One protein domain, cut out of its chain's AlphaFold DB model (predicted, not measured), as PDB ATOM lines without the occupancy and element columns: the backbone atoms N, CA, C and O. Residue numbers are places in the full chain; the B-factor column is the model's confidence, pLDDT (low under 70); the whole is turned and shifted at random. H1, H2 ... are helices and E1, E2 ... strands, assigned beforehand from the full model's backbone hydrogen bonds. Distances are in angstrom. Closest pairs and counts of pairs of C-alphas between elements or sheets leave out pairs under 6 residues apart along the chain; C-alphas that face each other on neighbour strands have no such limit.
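What this domain is: This is residues 197 to 327 of the 339 residues of an uncharacterized protein of Vibrio sp. HI00D65 (UniProt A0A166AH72). A closed barrel of six antiparallel strands is the core, and two helices pack on its outside: H2 over E2 and E3, and H1 on H2, with its residues 205 to 212 near E1 and E6. Round the ring run E1, E4, E3, E2, E5, E6 and back to E1. The printed part has 131 residues, with two named helices and six named strands in the order H1 E1 E2 E3 E4 H2 E5 E6; the class is mixed, helices and strands. It is compact, with a radius of gyration of the C-alphas of 13.9 A and spans of 37 by 36 by 30 A.

Where its parts are: Begin with the barrel. E1, residues 216 to 222, covers 20.3 A from C-alpha 216 at (-43.241, 1.223, -40.546). E2, residues 239 to 247, covers 20.5 A and bends by 87 degrees at residue 244; E3, residues 250 to 257, covers 15.3 A and bends by 78 degrees at residue 253. E4, residues 263 to 267, covers 11.4 A. E5, residues 303 to 310, covers 19.2 A, and E6, residues 319 to 326, covers 22.0 A and ends at C-alpha 326, (-39.406, -2.810, -36.534). Then find H1, residues 197 to 212, running 22.7 A from C-alpha 197 at (-48.324, 15.586, -27.270), and H2, residues 278 to 288, running 15.3 A.

How they stand to each other: Look for these pairs within hydrogen-bond range round the barrel: N 220 and O 266, 2.9 A, for E1 and E4; N 256 and O 265, 2.8 A, for E4 and E3; N 243 and O 255, 3.0 A, for E3 and E2; N 240 and O 305, 2.8 A, for E2 and E5; N 308 and O 323, 2.8 A, for E5 and E6; N 219 and O 322, 2.8 A, for E6 and E1. E2 E3 E4 form a meander, each strand the antiparallel neighbour of the one before; with E1, the antiparallel neighbour of E4, they form a Greek key. E2 and E3, E3 and E4, and E5 and E6 are hairpins. H2 is on the barrel, outside it, at a height over the sheet of 9.5 A; its closest C-alphas to E3 are Val 282 and Leu 254, 6.8 A. On the local plane it stands at 33 degrees to E3, slantwise to the strands. H1 and H2 touch, their closest C-alphas being Leu 202 and Ala 284, 5.1 A, at a steep tilt of 62 degrees, the same way. In H1 and H2 every O i to N i+4 pair is within hydrogen-bond range.

The domain as a whole: The two C-alphas farthest apart, Asp 290 and His 315, are 38.1 A from each other. The printed part has no cut; the links E1 to E2 and H2 to E5 are long. Mean pLDDT of the printed part is 88.7; residues 198, 229 and 274 to 275 are under 70.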
ATOM      1  N   ARG A 197     -49.162  15.766 -26.072       73.12
ATOM      2  CA  ARG A 197     -48.324  15.586 -27.270       73.12
ATOM      3  C   ARG A 197     -47.666  14.218 -27.327       73.12
ATOM      4  O   ARG A 197     -47.656  13.610 -28.396       73.12
ATOM      5  N   ALA A 198     -47.106  13.755 -26.213       68.44
ATOM      6  CA  ALA A 198     -46.506  12.430 -26.132       68.44
ATOM      7  C   ALA A 198     -47.567  11.334 -26.316       68.44
ATOM      8  O   ALA A 198     -47.324  10.374 -27.044       68.44
ATOM      9  N   ILE A 199     -48.759  11.517 -25.736       73.12
ATOM     10  CA  ILE A 199     -49.911  10.623 -25.910       73.12
ATOM     11  C   ILE A 199     -50.382  10.632 -27.368       73.12
ATOM     12  O   ILE A 199     -50.468   9.571 -27.971       73.12
ATOM     13  N   ALA A 200     -50.584  11.798 -27.987       80.44
ATOM     14  CA  ALA A 200     -50.988  11.884 -29.394       80.44
ATOM     15  C   ALA A 200     -49.943  11.273 -30.347       80.44
ATOM     16  O   ALA A 200     -50.285  10.643 -31.348       80.44
ATOM     17  N   ALA A 201     -48.651  11.436 -30.043       85.19
ATOM     18  CA  ALA A 201     -47.586  10.789 -30.801       85.19
ATOM     19  C   ALA A 201     -47.617   9.264 -30.625       85.19
ATOM     20  O   ALA A 201     -47.407   8.538 -31.596       85.19
ATOM     21  N   LEU A 202     -47.907   8.777 -29.417       85.38
ATOM     22  CA  LEU A 202     -48.069   7.356 -29.124       85.38
ATOM     23  C   LEU A 202     -49.290   6.756 -29.836       85.38
ATOM     24  O   LEU A 202     -49.183   5.673 -30.407       85.38
ATOM     25  N   GLU A 203     -50.420   7.463 -29.853       84.56
ATOM     26  CA  GLU A 203     -51.629   7.075 -30.590       84.56
ATOM     27  C   GLU A 203     -51.337   6.933 -32.085       84.56
ATOM     28  O   GLU A 203     -51.627   5.893 -32.670       84.56
ATOM     29  N   ALA A 204     -50.645   7.909 -32.682       86.94
ATOM     30  CA  ALA A 204     -50.244   7.839 -34.086       86.94
ATOM     31  C   ALA A 204     -49.314   6.644 -34.393       86.94
ATOM     32  O   ALA A 204     -49.431   6.024 -35.454       86.94
ATOM     33  N   LEU A 205     -48.401   6.285 -33.474       89.50
ATOM     34  CA  LEU A 205     -47.587   5.066 -33.608       89.50
ATOM     35  C   LEU A 205     -48.449   3.806 -33.535       89.50
ATOM     36  O   LEU A 205     -48.223   2.860 -34.293       89.50
ATOM     37  N   ASN A 206     -49.420   3.790 -32.623       87.50
ATOM     38  CA  ASN A 206     -50.303   2.654 -32.424       87.50
ATOM     39  C   ASN A 206     -51.213   2.429 -33.639       87.50
ATOM     40  O   ASN A 206     -51.343   1.295 -34.099       87.50
ATOM     41  N   ASP A 207     -51.758   3.500 -34.218       88.00
ATOM     42  CA  ASP A 207     -52.539   3.451 -35.455       88.00
ATOM     43  C   ASP A 207     -51.694   2.907 -36.614       88.00
ATOM     44  O   ASP A 207     -52.093   1.944 -37.274       88.00
ATOM     45  N   ASN A 208     -50.473   3.429 -36.800       87.62
ATOM     46  CA  ASN A 208     -49.543   2.927 -37.817       87.62
ATOM     47  C   ASN A 208     -49.256   1.426 -37.639       87.62
ATOM     48  O   ASN A 208     -49.259   0.667 -38.614       87.62
ATOM     49  N   PHE A 209     -49.037   0.995 -36.393       90.38
ATOM     50  CA  PHE A 209     -48.788  -0.401 -36.059       90.38
ATOM     51  C   PHE A 209     -50.008  -1.287 -36.337       90.38
ATOM     52  O   PHE A 209     -49.851  -2.364 -36.912       90.38
ATOM     53  N   HIS A 210     -51.215  -0.849 -35.970       87.62
ATOM     54  CA  HIS A 210     -52.449  -1.603 -36.192       87.62
ATOM     55  C   HIS A 210     -52.817  -1.715 -37.673       87.62
ATOM     56  O   HIS A 210     -53.195  -2.800 -38.118       87.62
ATOM     57  N   GLU A 211     -52.671  -0.639 -38.447       89.06
ATOM     58  CA  GLU A 211     -52.969  -0.635 -39.884       89.06
ATOM     59  C   GLU A 211     -52.050  -1.578 -40.669       89.06
ATOM     60  O   GLU A 211     -52.500  -2.294 -41.566       89.06
ATOM     61  N   ASN A 212     -50.762  -1.610 -40.316       87.31
ATOM     62  CA  ASN A 212     -49.749  -2.355 -41.065       87.31
ATOM     63  C   ASN A 212     -49.374  -3.700 -40.423       87.31
ATOM     64  O   ASN A 212     -48.611  -4.471 -41.013       87.31
ATOM     65  N   ASN A 213     -49.886  -3.992 -39.223       87.88
ATOM     66  CA  ASN A 213     -49.488  -5.114 -38.360       87.88
ATOM     67  C   ASN A 213     -47.974  -5.142 -38.034       87.88
ATOM     68  O   ASN A 213     -47.410  -6.182 -37.684       87.88
ATOM     69  N   LYS A 214     -47.302  -4.003 -38.219       92.38
ATOM     70  CA  LYS A 214     -45.884  -3.738 -37.955       92.38
ATOM     71  C   LYS A 214     -45.670  -2.227 -37.954       92.38
ATOM     72  O   LYS A 214     -46.373  -1.519 -38.666       92.38
ATOM     73  N   LEU A 215     -44.689  -1.734 -37.201       94.00
ATOM     74  CA  LEU A 215     -44.365  -0.309 -37.213       94.00
ATOM     75  C   LEU A 215     -43.467  -0.007 -38.416       94.00
ATOM     76  O   LEU A 215     -42.337  -0.504 -38.478       94.00
ATOM     77  N   LEU A 216     -43.976   0.784 -39.362       95.06
ATOM     78  CA  LEU A 216     -43.241   1.223 -40.546       95.06
ATOM     79  C   LEU A 216     -42.687   2.627 -40.325       95.06
ATOM     80  O   LEU A 216     -43.441   3.588 -40.185       95.06
ATOM     81  N   LEU A 217     -41.362   2.751 -40.335       96.06
ATOM     82  CA  LEU A 217     -40.675   4.025 -40.165       96.06
ATOM     83  C   LEU A 217     -39.931   4.380 -41.446       96.06
ATOM     84  O   LEU A 217     -39.201   3.565 -42.008       96.06
ATOM     85  N   SER A 218     -40.111   5.616 -41.898       96.31
ATOM     86  CA  SER A 218     -39.354   6.163 -43.020       96.31
ATOM     87  C   SER A 218     -38.109   6.878 -42.511       96.31
ATOM     88  O   SER A 218     -38.094   7.426 -41.409       96.31
ATOM     89  N   GLY A 219     -37.054   6.872 -43.310       95.44
ATOM     90  CA  GLY A 219     -35.809   7.567 -43.031       95.44
ATOM     91  C   GLY A 219     -35.114   7.998 -44.309       95.44
ATOM     92  O   GLY A 219     -35.561   7.691 -45.416       95.44
ATOM     93  N   PHE A 220     -34.023   8.737 -44.154       94.56
ATOM     94  CA  PHE A 220     -33.197   9.155 -45.276       94.56
ATOM     95  C   PHE A 220     -31.711   9.191 -44.922       94.56
ATOM     96  O   PHE A 220     -31.323   9.433 -43.775       94.56
ATOM     97  N   TRP A 221     -30.885   8.976 -45.942       94.12
ATOM     98  CA  TRP A 221     -29.447   9.222 -45.940       94.12
ATOM     99  C   TRP A 221     -29.147  10.487 -46.748       94.12
ATOM    100  O   TRP A 221     -29.774  10.734 -47.781       94.12
ATOM    101  N   GLU A 222     -28.174  11.271 -46.290       90.19
ATOM    102  CA  GLU A 222     -27.645  12.449 -46.988       90.19
ATOM    103  C   GLU A 222     -26.113  12.474 -46.863       90.19
ATOM    104  O   GLU A 222     -25.566  12.088 -45.827       90.19
ATOM    105  N   SER A 223     -25.407  12.927 -47.901       84.25
ATOM    106  CA  SER A 223     -23.935  12.869 -47.966       84.25
ATOM    107  C   SER A 223     -23.236  13.710 -46.895       84.25
ATOM    108  O   SER A 223     -22.145  13.368 -46.440       84.25
ATOM    109  N   ASP A 224     -23.874  14.797 -46.465       80.75
ATOM    110  CA  ASP A 224     -23.216  15.862 -45.702       80.75
ATOM    111  C   ASP A 224     -23.410  15.734 -44.180       80.75
ATOM    112  O   ASP A 224     -22.867  16.520 -43.403       80.75
ATOM    113  N   ALA A 225     -24.165  14.731 -43.721       75.62
ATOM    114  CA  ALA A 225     -24.525  14.572 -42.307       75.62
ATOM    115  C   ALA A 225     -23.596  13.666 -41.490       75.62
ATOM    116  O   ALA A 225     -23.876  13.400 -40.319       75.62
ATOM    117  N   GLY A 226     -22.481  13.217 -42.071       70.62
ATOM    118  CA  GLY A 226     -21.529  12.338 -41.384       70.62
ATOM    119  C   GLY A 226     -22.027  10.900 -41.213       70.62
ATOM    120  O   GLY A 226     -21.568  10.202 -40.311       70.62
ATOM    121  N   PHE A 227     -22.963  10.463 -42.061       81.19
ATOM    122  CA  PHE A 227     -23.335   9.056 -42.180       81.19
ATOM    123  C   PHE A 227     -22.215   8.244 -42.848       81.19
ATOM    124  O   PHE A 227     -21.282   8.798 -43.433       81.19
ATOM    125  N   ALA A 228     -22.317   6.917 -42.770       72.44
ATOM    126  CA  ALA A 228     -21.477   5.985 -43.507       72.44
ATOM    127  C   ALA A 228     -21.433   6.369 -44.992       72.44
ATOM    128  O   ALA A 228     -22.405   6.889 -45.551       72.44
ATOM    129  N   ASN A 229     -20.282   6.111 -45.615       61.56
ATOM    130  CA  ASN A 229     -19.914   6.680 -46.913       61.56
ATOM    131  C   ASN A 229     -20.910   6.370 -48.045       61.56
ATOM    132  O   ASN A 229     -20.896   7.079 -49.049       61.56
ATOM    133  N   ASN A 230     -21.758   5.341 -47.912       71.69
ATOM    134  CA  ASN A 230     -22.900   5.104 -48.791       71.69
ATOM    135  C   ASN A 230     -23.931   4.128 -48.179       71.69
ATOM    136  O   ASN A 230     -23.671   3.449 -47.187       71.69
ATOM    137  N   LEU A 231     -25.091   4.027 -48.833       83.06
ATOM    138  CA  LEU A 231     -26.110   2.998 -48.588       83.06
ATOM    139  C   LEU A 231     -25.835   1.671 -49.318       83.06
ATOM    140  O   LEU A 231     -26.638   0.752 -49.202       83.06
ATOM    141  N   SER A 232     -24.741   1.534 -50.081       79.94
ATOM    142  CA  SER A 232     -24.556   0.358 -50.953       79.94
ATOM    143  C   SER A 232     -24.334  -0.945 -50.190       79.94
ATOM    144  O   SER A 232     -24.545  -2.021 -50.744       79.94
ATOM    145  N   ASP A 233     -23.928  -0.847 -48.925       84.75
ATOM    146  CA  ASP A 233     -23.757  -1.993 -48.029       84.75
ATOM    147  C   ASP A 233     -25.098  -2.490 -47.447       84.75
ATOM    148  O   ASP A 233     -25.148  -3.505 -46.748       84.75
ATOM    149  N   ILE A 234     -26.204  -1.800 -47.749       91.44
ATOM    150  CA  ILE A 234     -27.545  -2.141 -47.286       91.44
ATOM    151  C   ILE A 234     -28.444  -2.475 -48.468       91.44
ATOM    152  O   ILE A 234     -28.570  -1.722 -49.428       91.44
ATOM    153  N   SER A 235     -29.113  -3.620 -48.369       95.19
ATOM    154  CA  SER A 235     -30.109  -4.075 -49.332       95.19
ATOM    155  C   SER A 235     -31.467  -4.246 -48.661       95.19
ATOM    156  O   SER A 235     -31.559  -4.434 -47.446       95.19
ATOM    157  N   VAL A 236     -32.530  -4.266 -49.461       96.44
ATOM    158  CA  VAL A 236     -33.854  -4.700 -49.000       96.44
ATOM    159  C   VAL A 236     -33.746  -6.093 -48.364       96.44
ATOM    160  O   VAL A 236     -33.050  -6.971 -48.881       96.44
ATOM    161  N   GLY A 237     -34.386  -6.277 -47.212       95.81
ATOM    162  CA  GLY A 237     -34.307  -7.474 -46.375       95.81
ATOM    163  C   GLY A 237     -33.125  -7.505 -45.399       95.81
ATOM    164  O   GLY A 237     -33.075  -8.398 -44.553       95.81
ATOM    165  N   HIS A 238     -32.184  -6.557 -45.472       96.00
ATOM    166  CA  HIS A 238     -31.082  -6.483 -44.513       96.00
ATOM    167  C   HIS A 238     -31.620  -6.038 -43.145       96.00
ATOM    168  O   HIS A 238     -32.409  -5.099 -43.032       96.00
ATOM    169  N   ARG A 239     -31.182  -6.736 -42.097       97.00
ATOM    170  CA  ARG A 239     -31.400  -6.362 -40.704       97.00
ATOM    171  C   ARG A 239     -30.504  -5.187 -40.299       97.00
ATOM    172  O   ARG A 239     -29.293  -5.239 -40.480       97.00
ATOM    173  N   VAL A 240     -31.104  -4.182 -39.677       96.88
ATOM    174  CA  VAL A 240     -30.463  -2.968 -39.156       96.88
ATOM    175  C   VAL A 240     -30.888  -2.724 -37.706       96.88
ATOM    176  O   VAL A 240     -31.770  -3.407 -37.179       96.88
ATOM    177  N   PHE A 241     -30.258  -1.759 -37.042       97.06
ATOM    178  CA  PHE A 241     -30.553  -1.397 -35.655       97.06
ATOM    179  C   PHE A 241     -31.005   0.059 -35.554       97.06
ATOM    180  O   PHE A 241     -30.455   0.912 -36.231       97.06
ATOM    181  N   VAL A 242     -31.986   0.361 -34.707       97.12
ATOM    182  CA  VAL A 242     -32.493   1.727 -34.503       97.12
ATOM    183  C   VAL A 242     -32.192   2.180 -33.082       97.12
ATOM    184  O   VAL A 242     -32.570   1.507 -32.118       97.12
ATOM    185  N   ALA A 243     -31.516   3.320 -32.952       96.06
ATOM    186  CA  ALA A 243     -31.174   3.916 -31.665       96.06
ATOM    187  C   ALA A 243     -31.138   5.450 -31.718       96.06
ATOM    188  O   ALA A 243     -30.984   6.025 -32.795       96.06
ATOM    189  N   LYS A 244     -31.202   6.121 -30.562       94.38
ATOM    190  CA  LYS A 244     -30.871   7.547 -30.437       94.38
ATOM    191  C   LYS A 244     -29.393   7.756 -30.773       94.38
ATOM    192  O   LYS A 244     -28.521   7.049 -30.269       94.38
ATOM    193  N   GLY A 245     -29.096   8.754 -31.594       90.06
ATOM    194  CA  GLY A 245     -27.726   9.093 -31.959       90.06
ATOM    195  C   GLY A 245     -27.538  10.564 -32.310       90.06
ATOM    196  O   GLY A 245     -28.397  11.411 -32.054       90.06
ATOM    197  N   ILE A 246     -26.363  10.871 -32.861       86.44
ATOM    198  CA  ILE A 246     -25.983  12.217 -33.291       86.44
ATOM    199  C   ILE A 246     -25.496  12.136 -34.738       86.44
ATOM    200  O   ILE A 246     -24.510  11.446 -34.992       86.44
ATOM    201  N   ALA A 247     -26.164  12.857 -35.644       83.44
ATOM    202  CA  ALA A 247     -25.796  12.973 -37.060       83.44
ATOM    203  C   ALA A 247     -25.728  14.450 -37.473       83.44
ATOM    204  O   ALA A 247     -26.744  15.156 -37.502       83.44
ATOM    205  N   GLY A 248     -24.522  14.937 -37.771       82.12
ATOM    206  CA  GLY A 248     -24.268  16.349 -38.051       82.12
ATOM    207  C   GLY A 248     -24.698  17.251 -36.886       82.12
ATOM    208  O   GLY A 248     -24.152  17.165 -35.790       82.12
ATOM    209  N   GLN A 249     -25.689  18.114 -37.129       80.31
ATOM    210  CA  GLN A 249     -26.272  19.021 -36.124       80.31
ATOM    211  C   GLN A 249     -27.487  18.423 -35.388       80.31
ATOM    212  O   GLN A 249     -28.072  19.079 -34.528       80.31
ATOM    213  N   ARG A 250     -27.907  17.198 -35.730       81.50
ATOM    214  CA  ARG A 250     -29.086  16.553 -35.139       81.50
ATOM    215  C   ARG A 250     -28.663  15.743 -33.924       81.50
ATOM    216  O   ARG A 250     -28.112  14.655 -34.069       81.50
ATOM    217  N   THR A 251     -28.905  16.272 -32.732       82.25
ATOM    218  CA  THR A 251     -28.651  15.573 -31.466       82.25
ATOM    219  C   THR A 251     -29.913  14.869 -30.983       82.25
ATOM    220  O   THR A 251     -30.953  15.511 -30.895       82.25
ATOM    221  N   GLY A 252     -29.820  13.584 -30.628       83.69
ATOM    222  CA  GLY A 252     -30.951  12.828 -30.076       83.69
ATOM    223  C   GLY A 252     -31.925  12.289 -31.126       83.69
ATOM    224  O   GLY A 252     -32.997  11.813 -30.767       83.69
ATOM    225  N   ALA A 253     -31.556  12.337 -32.410       92.31
ATOM    226  CA  ALA A 253     -32.385  11.799 -33.480       92.31
ATOM    227  C   ALA A 253     -32.382  10.262 -33.478       92.31
ATOM    228  O   ALA A 253     -31.411   9.650 -33.025       92.31
ATOM    229  N   LEU A 254     -33.425   9.634 -34.029       95.81
ATOM    230  CA  LEU A 254     -33.405   8.194 -34.271       95.81
ATOM    231  C   LEU A 254     -32.583   7.895 -35.516       95.81
ATOM    232  O   LEU A 254     -32.890   8.360 -36.613       95.81
ATOM    233  N   ILE A 255     -31.529   7.115 -35.323       96.00
ATOM    234  CA  ILE A 255     -30.561   6.748 -36.344       96.00
ATOM    235  C   ILE A 255     -30.637   5.244 -36.584       96.00
ATOM    236  O   ILE A 255     -30.770   4.446 -35.652       96.00
ATOM    237  N   VAL A 256     -30.540   4.875 -37.854       96.38
ATOM    238  CA  VAL A 256     -30.380   3.507 -38.328       96.38
ATOM    239  C   VAL A 256     -28.892   3.178 -38.364       96.38
ATOM    240  O   VAL A 256     -28.115   3.906 -38.976       96.38
ATOM    241  N   PHE A 257     -28.502   2.081 -37.732       95.25
ATOM    242  CA  PHE A 257     -27.145   1.557 -37.670       95.25
ATOM    243  C   PHE A 257     -27.063   0.222 -38.412       95.25
ATOM    244  O   PHE A 257     -27.988  -0.592 -38.331       95.25
ATOM    245  N   ASN A 258     -25.954  -0.022 -39.108       94.75
ATOM    246  CA  ASN A 258     -25.675  -1.335 -39.688       94.75
ATOM    247  C   ASN A 258     -25.141  -2.323 -38.627       94.75
ATOM    248  O   ASN A 258     -25.076  -2.036 -37.432       94.75
ATOM    249  N   ASP A 259     -24.774  -3.523 -39.064       92.75
ATOM    250  CA  ASP A 259     -24.181  -4.581 -38.242       92.75
ATOM    251  C   ASP A 259     -22.795  -4.236 -37.667       92.75
ATOM    252  O   ASP A 259     -22.386  -4.831 -36.669       92.75
ATOM    253  N   LYS A 260     -22.107  -3.254 -38.259       92.56
ATOM    254  CA  LYS A 260     -20.810  -2.721 -37.819       92.56
ATOM    255  C   LYS A 260     -20.933  -1.496 -36.900       92.56
ATOM    256  O   LYS A 260     -19.921  -0.861 -36.616       92.56
ATOM    257  N   ASP A 261     -22.143  -1.162 -36.442       90.88
ATOM    258  CA  ASP A 261     -22.456   0.040 -35.653       90.88
ATOM    259  C   ASP A 261     -22.137   1.372 -36.373       90.88
ATOM    260  O   ASP A 261     -21.962   2.416 -35.737       90.88
ATOM    261  N   GLU A 262     -22.094   1.376 -37.708       92.81
ATOM    262  CA  GLU A 262     -21.961   2.595 -38.510       92.81
ATOM    263  C   GLU A 262     -23.342   3.224 -38.734       92.81
ATOM    264  O   GLU A 262     -24.322   2.517 -38.966       92.81
ATOM    265  N   GLN A 263     -23.431   4.556 -38.664       94.00
ATOM    266  CA  GLN A 263     -24.685   5.290 -38.867       94.00
ATOM    267  C   GLN A 263     -25.042   5.346 -40.351       94.00
ATOM    268  O   GLN A 263     -24.223   5.763 -41.161       94.00
ATOM    269  N   VAL A 264     -26.270   5.000 -40.712       94.12
ATOM    270  CA  VAL A 264     -26.671   4.808 -42.111       94.12
ATOM    271  C   VAL A 264     -27.778   5.762 -42.531       94.12
ATOM    272  O   VAL A 264     -27.789   6.223 -43.659       94.12
ATOM    273  N   ALA A 265     -28.733   6.064 -41.661       95.00
ATOM    274  CA  ALA A 265     -29.818   6.977 -41.999       95.00
ATOM    275  C   ALA A 265     -30.421   7.581 -40.740       95.00
ATOM    276  O   ALA A 265     -30.310   7.009 -39.658       95.00
ATOM    277  N   VAL A 266     -31.101   8.712 -40.890       95.12
ATOM    278  CA  VAL A 266     -31.946   9.290 -39.842       95.12
ATOM    279  C   VAL A 266     -33.407   9.009 -40.156       95.12
ATOM    280  O   VAL A 266     -33.841   9.147 -41.299       95.12
ATOM    281  N   LEU A 267     -34.177   8.607 -39.148       96.12
ATOM    282  CA  LEU A 267     -35.610   8.394 -39.300       96.12
ATOM    283  C   LEU A 267     -36.343   9.731 -39.339       96.12
ATOM    284  O   LEU A 267     -36.038  10.651 -38.580       96.12
ATOM    285  N   THR A 268     -37.325   9.846 -40.218       93.25
ATOM    286  CA  THR A 268     -38.246  10.981 -40.254       93.25
ATOM    287  C   THR A 268     -39.270  10.848 -39.137       93.25
ATOM    288  O   THR A 268     -39.651   9.735 -38.781       93.25
ATOM    289  N   ASN A 269     -39.747  11.980 -38.617       90.12
ATOM    290  CA  ASN A 269     -40.849  11.970 -37.663       90.12
ATOM    291  C   ASN A 269     -42.103  11.385 -38.337       90.12
ATOM    292  O   ASN A 269     -42.670  12.017 -39.229       90.12
ATOM    293  N   ALA A 270     -42.504  10.183 -37.920       84.81
ATOM    294  CA  ALA A 270     -43.704   9.513 -38.417       84.81
ATOM    295  C   ALA A 270     -44.988  10.029 -37.740       84.81
ATOM    296  O   ALA A 270     -46.079   9.857 -38.278       84.81
ATOM    297  N   CYS A 271     -44.859  10.702 -36.596       80.94
ATOM    298  CA  CYS A 271     -45.959  11.231 -35.800       80.94
ATOM    299  C   CYS A 271     -46.023  12.751 -35.955       80.94
ATOM    300  O   CYS A 271     -45.486  13.513 -35.143       80.94
ATOM    301  N   TYR A 272     -46.677  13.213 -37.021       75.38
ATOM    302  CA  TYR A 272     -46.968  14.637 -37.153       75.38
ATOM    303  C   TYR A 272     -48.104  15.026 -36.202       75.38
ATOM    304  O   TYR A 272     -49.281  14.964 -36.545       75.38
ATOM    305  N   VAL A 273     -47.729  15.454 -35.000       74.38
ATOM    306  CA  VAL A 273     -48.632  16.124 -34.061       74.38
ATOM    307  C   VAL A 273     -48.486  17.637 -34.268       74.38
ATOM    308  O   VAL A 273     -47.353  18.129 -34.303       74.38
ATOM    309  N   PRO A 274     -49.575  18.418 -34.421       67.81
ATOM    310  CA  PRO A 274     -49.483  19.874 -34.506       67.81
ATOM    311  C   PRO A 274     -48.720  20.459 -33.307       67.81
ATOM    312  O   PRO A 274     -49.129  20.303 -32.161       67.81
ATOM    313  N   GLY A 275     -47.586  21.121 -33.565       64.75
ATOM    314  CA  GLY A 275     -46.715  21.652 -32.504       64.75
ATOM    315  C   GLY A 275     -45.873  20.601 -31.763       64.75
ATOM    316  O   GLY A 275     -45.215  20.933 -30.774       64.75
ATOM    317  N   GLY A 276     -45.880  19.352 -32.234       71.19
ATOM    318  CA  GLY A 276     -44.993  18.281 -31.795       71.19
ATOM    319  C   GLY A 276     -43.580  18.472 -32.342       71.19
ATOM    320  O   GLY A 276     -43.368  18.796 -33.513       71.19
ATOM    321  N   SER A 277     -42.604  18.298 -31.465       83.81
ATOM    322  CA  SER A 277     -41.187  18.275 -31.794       83.81
ATOM    323  C   SER A 277     -40.751  16.874 -32.226       83.81
ATOM    324  O   SER A 277     -41.446  15.884 -32.004       83.81
ATOM    325  N   TYR A 278     -39.573  16.773 -32.845       88.19
ATOM    326  CA  TYR A 278     -38.980  15.467 -33.138       88.19
ATOM    327  C   TYR A 278     -38.718  14.673 -31.851       88.19
ATOM    328  O   TYR A 278     -38.883  13.460 -31.849       88.19
ATOM    329  N   ASP A 279     -38.366  15.352 -30.755       84.94
ATOM    330  CA  ASP A 279     -38.131  14.716 -29.454       84.94
ATOM    331  C   ASP A 279     -39.376  13.976 -28.952       84.94
ATOM    332  O   ASP A 279     -39.250  12.856 -28.470       84.94
ATOM    333  N   ASP A 280     -40.569  14.556 -29.136       85.62
ATOM    334  CA  ASP A 280     -41.833  13.937 -28.711       85.62
ATOM    335  C   ASP A 280     -42.076  12.612 -29.453       85.62
ATOM    336  O   ASP A 280     -42.525  11.634 -28.863       85.62
ATOM    337  N   PHE A 281     -41.703  12.546 -30.736       91.56
ATOM    338  CA  PHE A 281     -41.735  11.306 -31.514       91.56
ATOM    339  C   PHE A 281     -40.746  10.266 -30.988       91.56
ATOM    340  O   PHE A 281     -41.083   9.085 -30.898       91.56
ATOM    341  N   VAL A 282     -39.530  10.678 -30.624       91.56
ATOM    342  CA  VAL A 282     -38.549   9.730 -30.096       91.56
ATOM    343  C   VAL A 282     -38.969   9.195 -28.731       91.56
ATOM    344  O   VAL A 282     -38.875   7.991 -28.495       91.56
ATOM    345  N   ASP A 283     -39.444  10.068 -27.849       87.62
ATOM    346  CA  ASP A 283     -39.919   9.686 -26.522       87.62
ATOM    347  C   ASP A 283     -41.157   8.777 -26.631       87.62
ATOM    348  O   ASP A 283     -41.246   7.776 -25.918       87.62
ATOM    349  N   ALA A 284     -42.051   9.034 -27.594       89.81
ATOM    350  CA  ALA A 284     -43.167   8.143 -27.900       89.81
ATOM    351  C   ALA A 284     -42.700   6.758 -28.378       89.81
ATOM    352  O   ALA A 284     -43.256   5.757 -27.939       89.81
ATOM    353  N   ILE A 285     -41.657   6.664 -29.215       92.75
ATOM    354  CA  ILE A 285     -41.082   5.367 -29.621       92.75
ATOM    355  C   ILE A 285     -40.508   4.626 -28.400       92.75
ATOM    356  O   ILE A 285     -40.723   3.422 -28.255       92.75
ATOM    357  N   GLU A 286     -39.765   5.315 -27.528       90.50
ATOM    358  CA  GLU A 286     -39.195   4.707 -26.315       90.50
ATOM    359  C   GLU A 286     -40.285   4.167 -25.388       90.50
ATOM    360  O   GLU A 286     -40.154   3.053 -24.878       90.50
ATOM    361  N   LEU A 287     -41.375   4.921 -25.227       87.50
ATOM    362  CA  LEU A 287     -42.542   4.509 -24.454       87.50
ATOM    363  C   LEU A 287     -43.273   3.328 -25.111       87.50
ATOM    364  O   LEU A 287     -43.590   2.350 -24.439       87.50
ATOM    365  N   PHE A 288     -43.480   3.373 -26.429       89.25
ATOM    366  CA  PHE A 288     -44.168   2.326 -27.195       89.25
ATOM    367  C   PHE A 288     -43.490   0.951 -27.063       89.25
ATOM    368  O   PHE A 288     -44.152  -0.092 -27.028       89.25
ATOM    369  N   TYR A 289     -42.161   0.944 -26.946       89.75
ATOM    370  CA  TYR A 289     -41.355  -0.266 -26.776       89.75
ATOM    371  C   TYR A 289     -40.868  -0.512 -25.339       89.75
ATOM    372  O   TYR A 289     -40.101  -1.458 -25.137       89.75
ATOM    373  N   ASP A 290     -41.286   0.318 -24.377       87.19
ATOM    374  CA  ASP A 290     -40.830   0.330 -22.978       87.19
ATOM    375  C   ASP A 290     -39.304   0.173 -22.841       87.19
ATOM    376  O   ASP A 290     -38.770  -0.682 -22.125       87.19
ATOM    377  N   ARG A 291     -38.556   0.951 -23.631       86.19
ATOM    378  CA  ARG A 291     -37.097   0.867 -23.624       86.19
ATOM    379  C   ARG A 291     -36.416   2.137 -24.083       86.19
ATOM    380  O   ARG A 291     -36.853   2.821 -24.997       86.19
ATOM    381  N   THR A 292     -35.253   2.375 -23.495       85.94
ATOM    382  CA  THR A 292     -34.346   3.435 -23.925       85.94
ATOM    383  C   THR A 292     -33.536   2.983 -25.131       85.94
ATOM    384  O   THR A 292     -32.941   1.901 -25.147       85.94
ATOM    385  N   LEU A 293     -33.499   3.825 -26.155       92.06
ATOM    386  CA  LEU A 293     -32.900   3.504 -27.438       92.06
ATOM    387  C   LEU A 293     -31.435   3.912 -27.465       92.06
ATOM    388  O   LEU A 293     -31.057   4.907 -28.070       92.06
ATOM    389  N   VAL A 294     -30.593   3.123 -26.805       89.56
ATOM    390  CA  VAL A 294     -29.145   3.364 -26.748       89.56
ATOM    391  C   VAL A 294     -28.419   2.489 -27.788       89.56
ATOM    392  O   VAL A 294     -28.718   1.293 -27.876       89.56
ATOM    393  N   PRO A 295     -27.464   3.032 -28.572       88.94
ATOM    394  CA  PRO A 295     -26.688   2.242 -29.530       88.94
ATOM    395  C   PRO A 295     -25.849   1.144 -28.858       88.94
ATOM    396  O   PRO A 295     -25.400   1.296 -27.717       88.94
ATOM    397  N   LYS A 296     -25.561   0.054 -29.583       88.19
ATOM    398  CA  LYS A 296     -24.773  -1.079 -29.054       88.19
ATOM    399  C   LYS A 296     -23.354  -0.702 -28.666       88.19
ATOM    400  O   LYS A 296     -22.853  -1.204 -27.664       88.19
ATOM    401  N   CYS A 297     -22.721   0.196 -29.418       83.31
ATOM    402  CA  CYS A 297     -21.367   0.666 -29.132       83.31
ATOM    403  C   CYS A 297     -21.244   1.364 -27.760       83.31
ATOM    404  O   CYS A 297     -20.141   1.470 -27.227       83.31
ATOM    405  N   PHE A 298     -22.369   1.767 -27.157       83.31
ATOM    406  CA  PHE A 298     -22.462   2.301 -25.795       83.31
ATOM    407  C   PHE A 298     -23.062   1.303 -24.786       83.31
ATOM    408  O   PHE A 298     -23.508   1.704 -23.716       83.31
ATOM    409  N   GLY A 299     -23.114   0.008 -25.117       82.81
ATOM    410  CA  GLY A 299     -23.688  -1.036 -24.261       82.81
ATOM    411  C   GLY A 299     -25.220  -1.064 -24.228       82.81
ATOM    412  O   GLY A 299     -25.805  -1.737 -23.381       82.81
ATOM    413  N   GLY A 300     -25.880  -0.336 -25.133       88.19
ATOM    414  CA  GLY A 300     -27.333  -0.273 -25.225       88.19
ATOM    415  C   GLY A 300     -27.983  -1.474 -25.915       88.19
ATOM    416  O   GLY A 300     -27.322  -2.332 -26.503       88.19
ATOM    417  N   GLN A 301     -29.316  -1.509 -25.875       89.19
ATOM    418  CA  GLN A 301     -30.135  -2.499 -26.576       89.19
ATOM    419  C   GLN A 301     -31.030  -1.801 -27.610       89.19
ATOM    420  O   GLN A 301     -32.195  -1.526 -27.311       89.19
ATOM    421  N   PRO A 302     -30.528  -1.511 -28.823       94.81
ATOM    422  CA  PRO A 302     -31.332  -0.838 -29.836       94.81
ATOM    423  C   PRO A 302     -32.511  -1.704 -30.293       94.81
ATOM    424  O   PRO A 302     -32.566  -2.914 -30.034       94.81
ATOM    425  N   LEU A 303     -33.455  -1.084 -30.997       96.12
ATOM    426  CA  LEU A 303     -34.467  -1.825 -31.746       96.12
ATOM    427  C   LEU A 303     -33.824  -2.485 -32.958       96.12
ATOM    428  O   LEU A 303     -32.799  -2.032 -33.463       96.12
ATOM    429  N   THR A 304     -34.429  -3.567 -33.417       96.81
ATOM    430  CA  THR A 304     -33.990  -4.311 -34.591       96.81
ATOM    431  C   THR A 304     -35.035  -4.098 -35.666       96.81
ATOM    432  O   THR A 304     -36.230  -4.197 -35.397       96.81
ATOM    433  N   ALA A 305     -34.597  -3.793 -36.876       97.44
ATOM    434  CA  ALA A 305     -35.497  -3.513 -37.975       97.44
ATOM    435  C   ALA A 305     -35.035  -4.202 -39.256       97.44
ATOM    436  O   ALA A 305     -33.865  -4.560 -39.385       97.44
ATOM    437  N   ILE A 306     -35.946  -4.379 -40.205       97.62
ATOM    438  CA  ILE A 306     -35.656  -4.889 -41.546       97.62
ATOM    439  C   ILE A 306     -35.882  -3.759 -42.541       97.62
ATOM    440  O   ILE A 306     -36.879  -3.047 -42.458       97.62
ATOM    441  N   VAL A 307     -34.971  -3.598 -43.498       97.56
ATOM    442  CA  VAL A 307     -35.153  -2.654 -44.605       97.56
ATOM    443  C   VAL A 307     -36.193  -3.201 -45.580       97.56
ATOM    444  O   VAL A 307     -35.987  -4.247 -46.189       97.56
ATOM    445  N   GLU A 308     -37.310  -2.499 -45.730       97.50
ATOM    446  CA  GLU A 308     -38.442  -2.887 -46.584       97.50
ATOM    447  C   GLU A 308     -38.286  -2.344 -48.007       97.50
ATOM    448  O   GLU A 308     -38.544  -3.047 -48.982       97.50
ATOM    449  N   SER A 309     -37.831  -1.100 -48.131       97.06
ATOM    450  CA  SER A 309     -37.601  -0.438 -49.413       97.06
ATOM    451  C   SER A 309     -36.436   0.541 -49.313       97.06
ATOM    452  O   SER A 309     -36.165   1.114 -48.256       97.06
ATOM    453  N   ILE A 310     -35.745   0.716 -50.436       96.06
ATOM    454  CA  ILE A 310     -34.750   1.763 -50.655       96.06
ATOM    455  C   ILE A 310     -35.152   2.436 -51.961       96.06
ATOM    456  O   ILE A 310     -35.306   1.756 -52.977       96.06
ATOM    457  N   GLU A 311     -35.377   3.740 -51.914       94.75
ATOM    458  CA  GLU A 311     -35.745   4.536 -53.078       94.75
ATOM    459  C   GLU A 311     -34.498   5.032 -53.820       94.75
ATOM    460  O   GLU A 311     -33.396   5.150 -53.259       94.75
ATOM    461  N   ASP A 312     -34.685   5.330 -55.105       92.50
ATOM    462  CA  ASP A 312     -33.653   5.952 -55.927       92.50
ATOM    463  C   ASP A 312     -33.249   7.319 -55.354       92.50
ATOM    464  O   ASP A 312     -33.991   7.957 -54.607       92.50
ATOM    465  N   TYR A 313     -32.042   7.767 -55.702       91.19
ATOM    466  CA  TYR A 313     -31.535   9.052 -55.235       91.19
ATOM    467  C   TYR A 313     -32.415  10.195 -55.744       91.19
ATOM    468  O   TYR A 313     -32.532  10.408 -56.955       91.19
ATOM    469  N   ASP A 314     -32.987  10.966 -54.826       91.81
ATOM    470  CA  ASP A 314     -33.694  12.185 -55.174       91.81
ATOM    471  C   ASP A 314     -32.688  13.328 -55.333       91.81
ATOM    472  O   ASP A 314     -32.197  13.908 -54.365       91.81
ATOM    473  N   HIS A 315     -32.408  13.679 -56.587       90.69
ATOM    474  CA  HIS A 315     -31.520  14.785 -56.942       90.69
ATOM    475  C   HIS A 315     -32.019  16.162 -56.473       90.69
ATOM    476  O   HIS A 315     -31.230  17.103 -56.459       90.69
ATOM    477  N   VAL A 316     -33.306  16.314 -56.143       89.69
ATOM    478  CA  VAL A 316     -33.864  17.594 -55.684       89.69
ATOM    479  C   VAL A 316     -33.601  17.796 -54.197       89.69
ATOM    480  O   VAL A 316     -33.211  18.888 -53.789       89.69
ATOM    481  N   SER A 317     -33.829  16.761 -53.387       88.31
ATOM    482  CA  SER A 317     -33.583  16.805 -51.942       88.31
ATOM    483  C   SER A 317     -32.177  16.354 -51.538       88.31
ATOM    484  O   SER A 317     -31.825  16.480 -50.367       88.31
ATOM    485  N   GLU A 318     -31.391  15.857 -52.497       91.19
ATOM    486  CA  GLU A 318     -30.054  15.280 -52.324       91.19
ATOM    487  C   GLU A 318     -30.032  14.094 -51.341       91.19
ATOM    488  O   GLU A 318     -29.065  13.883 -50.602       91.19
ATOM    489  N   ARG A 319     -31.110  13.298 -51.332       92.44
ATOM    490  CA  ARG A 319     -31.345  12.228 -50.351       92.44
ATOM    491  C   ARG A 319     -31.662  10.886 -50.990       92.44
ATOM    492  O   ARG A 319     -32.300  10.801 -52.033       92.44
ATOM    493  N   HIS A 320     -31.272   9.825 -50.292       93.50
ATOM    494  CA  HIS A 320     -31.815   8.487 -50.504       93.50
ATOM    495  C   HIS A 320     -32.809   8.173 -49.399       93.50
ATOM    496  O   HIS A 320     -32.443   8.191 -48.221       93.50
ATOM    497  N   HIS A 321     -34.041   7.856 -49.772       94.81
ATOM    498  CA  HIS A 321     -35.070   7.455 -48.827       94.81
ATOM    499  C   HIS A 321     -35.060   5.944 -48.619       94.81
ATOM    500  O   HIS A 321     -34.758   5.168 -49.526       94.81
ATOM    501  N   LEU A 322     -35.375   5.522 -47.400       96.06
ATOM    502  CA  LEU A 322     -35.550   4.117 -47.068       96.06
ATOM    503  C   LEU A 322     -36.684   3.949 -46.065       96.06
ATOM    504  O   LEU A 322     -36.916   4.816 -45.219       96.06
ATOM    505  N   THR A 323     -37.362   2.812 -46.131       97.25
ATOM    506  CA  THR A 323     -38.386   2.425 -45.159       97.25
ATOM    507  C   THR A 323     -37.927   1.177 -44.426       97.25
ATOM    508  O   THR A 323     -37.440   0.226 -45.042       97.25
ATOM    509  N   ILE A 324     -38.090   1.172 -43.107       97.38
ATOM    510  CA  ILE A 324     -37.792   0.026 -42.249       97.38
ATOM    511  C   ILE A 324     -39.039  -0.439 -41.503       97.38
ATOM    512  O   ILE A 324     -39.915   0.361 -41.173       97.38
ATOM    513  N   SER A 325     -39.089  -1.730 -41.189       97.00
ATOM    514  CA  SER A 325     -40.065  -2.313 -40.273       97.00
ATOM    515  C   SER A 325     -39.390  -2.754 -38.982       97.00
ATOM    516  O   SER A 325     -38.374  -3.448 -39.017       97.00
ATOM    517  N   ILE A 326     -39.931  -2.357 -37.829       96.50
ATOM    518  CA  ILE A 326     -39.406  -2.810 -36.534       96.50
ATOM    519  C   ILE A 326     -39.840  -4.263 -36.283       96.50
ATOM    520  O   ILE A 326     -41.025  -4.581 -36.363       96.50
ATOM    521  N   GLU A 327     -38.886  -5.149 -35.978       92.06
ATOM    522  CA  GLU A 327     -39.143  -6.582 -35.755       92.06
ATOM    523  C   GLU A 327     -39.749  -6.866 -34.374       92.06
ATOM    524  O   GLU A 327     -40.466  -7.853 -34.192       92.06
TER     525      GLU A 327